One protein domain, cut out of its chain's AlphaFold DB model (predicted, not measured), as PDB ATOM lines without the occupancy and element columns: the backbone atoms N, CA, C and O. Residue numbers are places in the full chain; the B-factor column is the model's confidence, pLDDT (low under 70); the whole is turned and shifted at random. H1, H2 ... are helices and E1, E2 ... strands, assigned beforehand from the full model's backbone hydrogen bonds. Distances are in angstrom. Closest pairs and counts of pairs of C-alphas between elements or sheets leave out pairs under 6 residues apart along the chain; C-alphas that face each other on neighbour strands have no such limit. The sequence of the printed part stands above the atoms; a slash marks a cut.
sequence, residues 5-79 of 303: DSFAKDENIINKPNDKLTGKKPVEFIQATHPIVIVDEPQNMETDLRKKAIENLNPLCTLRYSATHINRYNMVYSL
ATOM      1  N   ASP A   5     163.364 157.741 153.861       89.88
ATOM      2  CA  ASP A   5     164.086 157.597 152.588       89.88
ATOM      3  C   ASP A   5     164.608 156.170 152.339       89.88
ATOM      4  O   ASP A   5     164.982 155.820 151.218       89.88
ATOM      5  N   SER A   6     164.633 155.325 153.374       89.50
ATOM      6  CA  SER A   6     165.046 153.925 153.265       89.50
ATOM      7  C   SER A   6     163.955 153.012 152.708       89.50
ATOM      8  O   SER A   6     164.270 151.872 152.371       89.50
ATOM      9  N   PHE A   7     162.705 153.476 152.616       90.75
ATOM     10  CA  PHE A   7     161.583 152.656 152.143       90.75
ATOM     11  C   PHE A   7     160.551 153.390 151.278       90.75
ATOM     12  O   PHE A   7     159.613 152.757 150.804       90.75
ATOM     13  N   ALA A   8     160.711 154.694 151.040       90.19
ATOM     14  CA  ALA A   8     159.751 155.472 150.261       90.19
ATOM     15  C   ALA A   8     159.815 155.265 148.740       90.19
ATOM     16  O   ALA A   8     158.872 155.639 148.049       90.19
ATOM     17  N   LYS A   9     160.909 154.715 148.202       91.19
ATOM     18  CA  LYS A   9     161.084 154.472 146.764       91.19
ATOM     19  C   LYS A   9     161.014 152.984 146.453       91.19
ATOM     20  O   LYS A   9     161.549 152.160 147.195       91.19
ATOM     21  N   ASP A  10     160.478 152.644 145.291       85.56
ATOM     22  CA  ASP A  10     160.399 151.250 144.827       85.56
ATOM     23  C   ASP A  10     161.784 150.600 144.675       85.56
ATOM     24  O   ASP A  10     161.959 149.399 144.861       85.56
ATOM     25  N   GLU A  11     162.808 151.411 144.398       88.81
ATOM     26  CA  GLU A  11     164.188 150.948 144.269       88.81
ATOM     27  C   GLU A  11     164.838 150.539 145.599       88.81
ATOM     28  O   GLU A  11     165.890 149.887 145.582       88.81
ATOM     29  N   ASN A  12     164.253 150.919 146.739       90.50
ATOM     30  CA  ASN A  12     164.786 150.559 148.044       90.50
ATOM     31  C   ASN A  12     164.744 149.034 148.240       90.50
ATOM     32  O   ASN A  12     163.766 148.374 147.899       90.50
ATOM     33  N   ILE A  13     165.791 148.475 148.858       87.88
ATOM     34  CA  ILE A  13     165.951 147.021 149.071       87.88
ATOM     35  C   ILE A  13     164.732 146.403 149.774       87.88
ATOM     36  O   ILE A  13     164.339 145.286 149.465       87.88
ATOM     37  N   ILE A  14     164.101 147.147 150.683       89.44
ATOM     38  CA  ILE A  14     162.909 146.715 151.423       89.44
ATOM     39  C   ILE A  14     161.686 146.445 150.526       89.44
ATOM     40  O   ILE A  14     160.847 145.619 150.874       89.44
ATOM     41  N   ASN A  15     161.626 147.093 149.359       90.62
ATOM     42  CA  ASN A  15     160.546 146.982 148.378       90.62
ATOM     43  C   ASN A  15     160.887 146.010 147.232       90.62
ATOM     44  O   ASN A  15     160.064 145.791 146.338       90.62
ATOM     45  N   LYS A  16     162.082 145.399 147.257       91.44
ATOM     46  CA  LYS A  16     162.556 144.445 146.246       91.44
ATOM     47  C   LYS A  16     162.504 142.998 146.750       91.44
ATOM     48  O   LYS A  16     162.682 142.768 147.946       91.44
ATOM     49  N   PRO A  17     162.295 142.022 145.847       89.69
ATOM     50  CA  PRO A  17     162.494 140.607 146.144       89.69
ATOM     51  C   PRO A  17     163.883 140.349 146.729       89.69
ATOM     52  O   PRO A  17     164.869 140.938 146.281       89.69
ATOM     53  N   ASN A  18     163.961 139.470 147.724       87.19
ATOM     54  CA  ASN A  18     165.220 139.074 148.341       87.19
ATOM     55  C   ASN A  18     165.354 137.549 148.329       87.19
ATOM     56  O   ASN A  18     164.513 136.846 148.889       87.19
ATOM     57  N   ASP A  19     166.438 137.041 147.747       82.88
ATOM     58  CA  ASP A  19     166.702 135.601 147.635       82.88
ATOM     59  C   ASP A  19     166.810 134.921 149.006       82.88
ATOM     60  O   ASP A  19     166.366 133.790 149.189       82.88
ATOM     61  N   LYS A  20     167.310 135.644 150.021       85.62
ATOM     62  CA  LYS A  20     167.369 135.155 151.410       85.62
ATOM     63  C   LYS A  20     165.993 135.045 152.071       85.62
ATOM     64  O   LYS A  20     165.873 134.400 153.106       85.62
ATOM     65  N   LEU A  21     164.976 135.685 151.497       85.75
ATOM     66  CA  LEU A  21     163.581 135.658 151.942       85.75
ATOM     67  C   LEU A  21     162.699 134.900 150.942       85.75
ATOM     68  O   LEU A  21     161.541 135.266 150.747       85.75
ATOM     69  N   THR A  22     163.266 133.892 150.264       87.44
ATOM     70  CA  THR A  22     162.550 133.056 149.285       87.44
ATOM     71  C   THR A  22     161.833 133.869 148.198       87.44
ATOM     72  O   THR A  22     160.736 133.530 147.765       87.44
ATOM     73  N   GLY A  23     162.453 134.972 147.761       84.94
ATOM     74  CA  GLY A  23     161.923 135.851 146.715       84.94
ATOM     75  C   GLY A  23     160.838 136.823 147.187       84.94
ATOM     76  O   GLY A  23     160.373 137.638 146.392       84.94
ATOM     77  N   LYS A  24     160.452 136.798 148.469       89.44
ATOM     78  CA  LYS A  24     159.506 137.769 149.032       89.44
ATOM     79  C   LYS A  24     160.166 139.115 149.294       89.44
ATOM     80  O   LYS A  24     161.374 139.208 149.538       89.44
ATOM     81  N   LYS A  25     159.354 140.173 149.272       92.31
ATOM     82  CA  LYS A  25     159.816 141.522 149.604       92.31
ATOM     83  C   LYS A  25     159.868 141.683 151.126       92.31
ATOM     84  O   LYS A  25     158.893 141.346 151.794       92.31
ATOM     85  N   PRO A  26     160.944 142.243 151.706       93.50
ATOM     86  CA  PRO A  26     161.009 142.493 153.145       93.50
ATOM     87  C   PRO A  26     159.811 143.287 153.702       93.50
ATOM     88  O   PRO A  26     159.362 143.005 154.812       93.50
ATOM     89  N   VAL A  27     159.268 144.244 152.936       93.06
ATOM     90  CA  VAL A  27     158.099 145.048 153.339       93.06
ATOM     91  C   VAL A  27     156.848 144.202 153.599       93.06
ATOM     92  O   VAL A  27     156.086 144.527 154.504       93.06
ATOM     93  N   GLU A  28     156.670 143.078 152.898       94.00
ATOM     94  CA  GLU A  28     155.497 142.202 153.053       94.00
ATOM     95  C   GLU A  28     155.446 141.564 154.444       94.00
ATOM     96  O   GLU A  28     154.375 141.413 155.031       94.00
ATOM     97  N   PHE A  29     156.608 141.244 155.020       93.88
ATOM     98  CA  PHE A  29     156.687 140.725 156.386       93.88
ATOM     99  C   PHE A  29     156.279 141.779 157.414       93.88
ATOM    100  O   PHE A  29     155.675 141.439 158.423       93.88
ATOM    101  N   ILE A  30     156.583 143.054 157.155       93.62
ATOM    102  CA  ILE A  30     156.168 144.160 158.022       93.62
ATOM    103  C   ILE A  30     154.659 144.380 157.883       93.62
ATOM    104  O   ILE A  30     153.958 144.406 158.892       93.62
ATOM    105  N   GLN A  31     154.150 144.454 156.650       95.69
ATOM    106  CA  GLN A  31     152.723 144.629 156.357       95.69
ATOM    107  C   GLN A  31     151.854 143.549 157.010       95.69
ATOM    108  O   GLN A  31     150.790 143.856 157.545       95.69
ATOM    109  N   ALA A  32     152.321 142.295 157.013       96.19
ATOM    110  CA  ALA A  32     151.605 141.175 157.622       96.19
ATOM    111  C   ALA A  32     151.368 141.358 159.133       96.19
ATOM    112  O   ALA A  32     150.409 140.811 159.676       96.19
ATOM    113  N   THR A  33     152.208 142.144 159.812       96.50
ATOM    114  CA  THR A  33     152.081 142.394 161.256       96.50
ATOM    115  C   THR A  33     151.077 143.485 161.623       96.50
ATOM    116  O   THR A  33     150.771 143.613 162.803       96.50
ATOM    117  N   HIS A  34     150.563 144.256 160.655       96.56
ATOM    118  CA  HIS A  34     149.722 145.439 160.896       96.56
ATOM    119  C   HIS A  34     150.322 146.376 161.962       96.56
ATOM    120  O   HIS A  34     149.771 146.538 163.055       96.56
ATOM    121  N   PRO A  35     151.496 146.970 161.694       96.88
ATOM    122  CA  PRO A  35     152.278 147.630 162.728       96.88
ATOM    123  C   PRO A  35     151.602 148.900 163.255       96.88
ATOM    124  O   PRO A  35     150.869 149.587 162.547       96.88
ATOM    125  N   ILE A  36     151.934 149.281 164.486       97.75
ATOM    126  CA  ILE A  36     151.712 150.650 164.961       97.75
ATOM    127  C   ILE A  36     152.890 151.496 164.483       97.75
ATOM    128  O   ILE A  36     154.040 151.228 164.839       97.75
ATOM    129  N   VAL A  37     152.617 152.522 163.680       96.56
ATOM    130  CA  VAL A  37     153.658 153.396 163.126       96.56
ATOM    131  C   VAL A  37     153.764 154.664 163.959       96.56
ATOM    132  O   VAL A  37     152.798 155.401 164.122       96.56
ATOM    133  N   ILE A  38     154.963 154.938 164.471       96.19
ATOM    134  CA  ILE A  38     155.275 156.175 165.189       96.19
ATOM    135  C   ILE A  38     156.095 157.071 164.269       96.19
ATOM    136  O   ILE A  38     157.165 156.676 163.802       96.19
ATOM    137  N   VAL A  39     155.588 158.274 164.015       93.94
ATOM    138  CA  VAL A  39     156.206 159.272 163.143       93.94
ATOM    139  C   VAL A  39     156.697 160.443 163.980       93.94
ATOM    140  O   VAL A  39     155.897 161.137 164.611       93.94
ATOM    141  N   ASP A  40     158.007 160.661 163.942       93.44
ATOM    142  CA  ASP A  40     158.672 161.818 164.530       93.44
ATOM    143  C   ASP A  40     158.820 162.928 163.480       93.44
ATOM    144  O   ASP A  40     159.174 162.657 162.329       93.44
ATOM    145  N   GLU A  41     158.507 164.162 163.862       91.12
ATOM    146  CA  GLU A  41     158.490 165.344 162.992       91.12
ATOM    147  C   GLU A  41     157.766 165.122 161.642       91.12
ATOM    148  O   GLU A  41     158.353 165.271 160.560       91.12
ATOM    149  N   PRO A  42     156.463 164.772 161.674       90.44
ATOM    150  CA  PRO A  42     155.669 164.385 160.515       90.44
ATOM    151  C   PRO A  42     155.558 165.461 159.430       90.44
ATOM    152  O   PRO A  42     155.292 165.115 158.285       90.44
ATOM    153  N   GLN A  43     155.795 166.741 159.738       88.12
ATOM    154  CA  GLN A  43     155.888 167.819 158.745       88.12
ATOM    155  C   GLN A  43     156.978 167.558 157.694       88.12
ATOM    156  O   GLN A  43     156.847 167.983 156.550       88.12
ATOM    157  N   ASN A  44     158.016 166.787 158.039       87.25
ATOM    158  CA  ASN A  44     159.039 166.350 157.090       87.25
ATOM    159  C   ASN A  44     158.553 165.215 156.170       87.25
ATOM    160  O   ASN A  44     159.243 164.855 155.220       87.25
ATOM    161  N   MET A  45     157.389 164.620 156.430       87.62
ATOM    162  CA  MET A  45     156.860 163.446 155.724       87.62
ATOM    163  C   MET A  45     155.529 163.735 155.017       87.62
ATOM    164  O   MET A  45     154.796 162.816 154.673       87.62
ATOM    165  N   GLU A  46     155.219 165.010 154.773       85.44
ATOM    166  CA  GLU A  46     153.936 165.436 154.197       85.44
ATOM    167  C   GLU A  46     153.840 165.301 152.670       85.44
ATOM    168  O   GLU A  46     152.760 165.522 152.120       85.44
ATOM    169  N   THR A  47     154.923 164.937 151.978       90.06
ATOM    170  CA  THR A  47     154.880 164.715 150.526       90.06
ATOM    171  C   THR A  47     154.071 163.467 150.185       90.06
ATOM    172  O   THR A  47     154.115 162.475 150.914       90.06
ATOM    173  N   ASP A  48     153.376 163.482 149.046       90.88
ATOM    174  CA  ASP A  48     152.497 162.374 148.641       90.88
ATOM    175  C   ASP A  48     153.235 161.034 148.569       90.88
ATOM    176  O   ASP A  48     152.714 160.012 149.009       90.88
ATOM    177  N   LEU A  49     154.482 161.037 148.086       91.94
ATOM    178  CA  LEU A  49     155.327 159.840 148.056       91.94
ATOM    179  C   LEU A  49     155.566 159.275 149.466       91.94
ATOM    180  O   LEU A  49     155.462 158.070 149.676       91.94
ATOM    181  N   ARG A  50     155.878 160.135 150.442       92.44
ATOM    182  CA  ARG A  50     156.183 159.718 151.820       92.44
ATOM    183  C   ARG A  50     154.926 159.279 152.569       92.44
ATOM    184  O   ARG A  50     154.984 158.300 153.305       92.44
ATOM    185  N   LYS A  51     153.788 159.936 152.330       91.94
ATOM    186  CA  LYS A  51     152.478 159.508 152.842       91.94
ATOM    187  C   LYS A  51     152.116 158.115 152.340       91.94
ATOM    188  O   LYS A  51     151.891 157.225 153.154       91.94
ATOM    189  N   LYS A  52     152.192 157.901 151.022       93.25
ATOM    190  CA  LYS A  52     151.961 156.587 150.408       93.25
ATOM    191  C   LYS A  52     152.919 155.527 150.940       93.25
ATOM    192  O   LYS A  52     152.508 154.398 151.154       93.25
ATOM    193  N   ALA A  53     154.179 155.876 151.193       93.75
ATOM    194  CA  ALA A  53     155.142 154.947 151.776       93.75
ATOM    195  C   ALA A  53     154.756 154.498 153.195       93.75
ATOM    196  O   ALA A  53     154.930 153.330 153.529       93.75
ATOM    197  N   ILE A  54     154.230 155.408 154.024       94.56
ATOM    198  CA  ILE A  54     153.737 155.085 155.371       94.56
ATOM    199  C   ILE A  54     152.466 154.234 155.285       94.56
ATOM    200  O   ILE A  54     152.360 153.232 155.986       94.56
ATOM    201  N   GLU A  55     151.529 154.596 154.408       94.06
ATOM    202  CA  GLU A  55     150.310 153.816 154.153       94.06
ATOM    203  C   GLU A  55     150.636 152.410 153.636       94.06
ATOM    204  O   GLU A  55     150.035 151.433 154.077       94.06
ATOM    205  N   ASN A  56     151.655 152.285 152.783       94.19
ATOM    206  CA  ASN A  56     152.139 151.010 152.267       94.19
ATOM    207  C   ASN A  56     152.685 150.090 153.369       94.19
ATOM    208  O   ASN A  56     152.807 148.898 153.138       94.19
ATOM    209  N   LEU A  57     152.980 150.569 154.580       95.25
ATOM    210  CA  LEU A  57     153.311 149.673 155.698       95.25
ATOM    211  C   LEU A  57     152.090 148.921 156.250       95.25
ATOM    212  O   LEU A  57     152.264 148.069 157.116       95.25
ATOM    213  N   ASN A  58     150.884 149.224 155.756       96.56
ATOM    214  CA  ASN A  58     149.610 148.686 156.227       96.56
ATOM    215  C   ASN A  58     149.442 148.799 157.760       96.56
ATOM    216  O   ASN A  58     149.264 147.788 158.443       96.56
ATOM    217  N   PRO A  59     149.582 150.010 158.340       97.19
ATOM    218  CA  PRO A  59     149.593 150.169 159.785       97.19
ATOM    219  C   PRO A  59     148.208 149.978 160.410       97.19
ATOM    220  O   PRO A  59     147.205 150.427 159.861       97.19
ATOM    221  N   LEU A  60     148.164 149.414 161.620       97.50
ATOM    222  CA  LEU A  60     146.952 149.400 162.446       97.50
ATOM    223  C   LEU A  60     146.545 150.825 162.847       97.50
ATOM    224  O   LEU A  60     145.372 151.188 162.809       97.50
ATOM    225  N   CYS A  61     147.525 151.637 163.247       95.19
ATOM    226  CA  CYS A  61     147.350 153.063 163.482       95.19
ATOM    227  C   CYS A  61     148.683 153.813 163.362       95.19
ATOM    228  O   CYS A  61     149.765 153.226 163.459       95.19
ATOM    229  N   THR A  62     148.586 155.132 163.185       95.12
ATOM    230  CA  THR A  62     149.744 156.020 163.053       95.12
ATOM    231  C   THR A  62     149.721 157.082 164.145       95.12
ATOM    232  O   THR A  62     148.818 157.918 164.195       95.12
ATOM    233  N   LEU A  63     150.737 157.076 165.005       95.44
ATOM    234  CA  LEU A  63     150.945 158.064 166.060       95.44
ATOM    235  C   LEU A  63     151.964 159.098 165.587       95.44
ATOM    236  O   LEU A  63     153.067 158.752 165.171       95.44
ATOM    237  N   ARG A  64     151.600 160.377 165.641       93.81
ATOM    238  CA  ARG A  64     152.404 161.479 165.103       93.81
ATOM    239  C   ARG A  64     152.834 162.406 166.232       93.81
ATOM    240  O   ARG A  64     151.970 162.954 166.908       93.81
ATOM    241  N   TYR A  65     154.136 162.622 166.379       94.50
ATOM    242  CA  TYR A  65     154.716 163.499 167.395       94.50
ATOM    243  C   TYR A  65     155.365 164.708 166.721       94.50
ATOM    244  O   TYR A  65     156.248 164.551 165.883       94.50
ATOM    245  N   SER A  66     154.900 165.915 167.047       91.19
ATOM    246  CA  SER A  66     155.501 167.160 166.564       91.19
ATOM    247  C   SER A  66     155.199 168.325 167.490       91.19
ATOM    248  O   SER A  66     154.111 168.412 168.059       91.19
ATOM    249  N   ALA A  67     156.117 169.287 167.531       89.44
ATOM    250  CA  ALA A  67     155.819 170.623 168.032       89.44
ATOM    251  C   ALA A  67     155.104 171.503 166.982       89.44
ATOM    252  O   ALA A  67     154.433 172.469 167.340       89.44
ATOM    253  N   THR A  68     155.224 171.187 165.686       84.06
ATOM    254  CA  THR A  68     154.793 172.050 164.570       84.06
ATOM    255  C   THR A  68     153.919 171.297 163.567       84.06
ATOM    256  O   THR A  68     154.263 171.142 162.394       84.06
ATOM    257  N   HIS A  69     152.763 170.812 164.019       82.75
ATOM    258  CA  HIS A  69     151.793 170.180 163.125       82.75
ATOM    259  C   HIS A  69     151.262 171.175 162.083       82.75
ATOM    260  O   HIS A  69     150.566 172.122 162.439       82.75
ATOM    261  N   ILE A  70     151.530 170.904 160.800       79.56
ATOM    262  CA  ILE A  70     150.883 171.596 159.672       79.56
ATOM    263  C   ILE A  70     149.408 171.187 159.611       79.56
ATOM    264  O   ILE A  70     148.517 172.027 159.645       79.56
ATOM    265  N   ASN A  71     149.165 169.874 159.597       78.50
ATOM    266  CA  ASN A  71     147.836 169.281 159.556       78.50
ATOM    267  C   ASN A  71     147.549 168.569 160.879       78.50
ATOM    268  O   ASN A  71     148.319 167.709 161.325       78.50
ATOM    269  N   ARG A  72     146.430 168.931 161.507       81.94
ATOM    270  CA  ARG A  72     145.907 168.262 162.699       81.94
ATOM    271  C   ARG A  72     144.829 167.289 162.241       81.94
ATOM    272  O   ARG A  72     143.876 167.702 161.595       81.94
ATOM    273  N   TYR A  73     145.016 166.012 162.552       85.50
ATOM    274  CA  TYR A  73     144.038 164.964 162.265       85.50
ATOM    275  C   TYR A  73     143.198 164.747 163.527       85.50
ATOM    276  O   TYR A  73     142.338 165.560 163.841       85.50
ATOM    277  N   ASN A  74     143.542 163.735 164.324       92.44
ATOM    278  CA  ASN A  74     142.909 163.442 165.608       92.44
ATOM    279  C   ASN A  74     143.862 163.833 166.745       92.44
ATOM    280  O   ASN A  74     144.739 163.058 167.123       92.44
ATOM    281  N   MET A  75     143.750 165.062 167.252       91.50
ATOM    282  CA  MET A  75     144.607 165.540 168.341       91.50
ATOM    283  C   MET A  75     144.195 164.888 169.664       91.50
ATOM    284  O   MET A  75     143.141 165.200 170.205       91.50
ATOM    285  N   VAL A  76     145.042 164.001 170.184       94.19
ATOM    286  CA  VAL A  76     144.809 163.313 171.468       94.19
ATOM    287  C   VAL A  76     145.396 164.097 172.642       94.19
ATOM    288  O   VAL A  76     144.840 164.102 173.734       94.19
ATOM    289  N   TYR A  77     146.524 164.778 172.425       93.81
ATOM    290  CA  TYR A  77     147.223 165.539 173.456       93.81
ATOM    291  C   TYR A  77     148.002 166.705 172.841       93.81
ATOM    292  O   TYR A  77     148.456 166.622 171.700       93.81
ATOM    293  N   SER A  78     148.171 167.781 173.611       92.50
ATOM    294  CA  SER A  78     149.014 168.924 173.264       92.50
ATOM    295  C   SER A  78     149.619 169.526 174.532       92.50
ATOM    296  O   SER A  78     148.919 169.732 175.525       92.50
ATOM    297  N   LEU A  79     150.916 169.829 174.483       93.25
ATOM    298  CA  LEU A  79     151.635 170.591 175.500       93.25
ATOM    299  C   LEU A  79     152.321 171.759 174.797       93.25
ATOM    300  O   LEU A  79     153.303 171.563 174.083       93.25
TER     301      LEU A  79
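Overview. This is residues 5 to 79 of the 303 residues of an uncharacterized protein of Candidatus Methanoperedens nitroreducens (UniProt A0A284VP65). With little regular structure, the domain is a loose rod: two short parallel strands, E1 and E2, lie side by side, H2 and H3 bridge them along the chain, and the unnamed residues 5 to 25 and 66 to 79 reach toward the rod's two ends. The 75 printed residues include 28 in named elements, ordered H1 E1 H2 H3 E2, class mixed. The radius of gyration of the C-alphas is 14.3 A, the spans 47 by 22 by 15 A.

Arrangement. E1, residues 36 to 40, and E2, residues 61 to 65, are parallel neighbours at 19 degrees; N 39 and O 63, 2.8 A apart, are within hydrogen-bond range. With H2, residues 42 to 45, and H3, residues 48 to 55, they form a strand-helix-strand unit, parallel strands joined through helices, its crossover right-handed. H2 and H3 are close but not clearly touching; their closest C-alphas, Met 45 and Lys 51, are 6.6 A apart. H1, residues 26 to 31, is apart from H2, H3 and E2. Every O i to N i+4 pair is within range in H3, 1 of 2 in H1; H2 is too short for one.

Along the chain. H1 begins at C-alpha 26 (161.009, 142.493, 153.145); E2 ends at C-alpha 65 (154.716, 163.499, 167.395). First to last C-alpha, E1 measures 13.2 A, E2 13.4 A, H3 10.4 A.

Size, cuts and confidence. The farthest C-alphas, Asp 19 and Leu 79, are 47.2 A apart. The printed part has no cut, and no printed residue is under 70 in pLDDT.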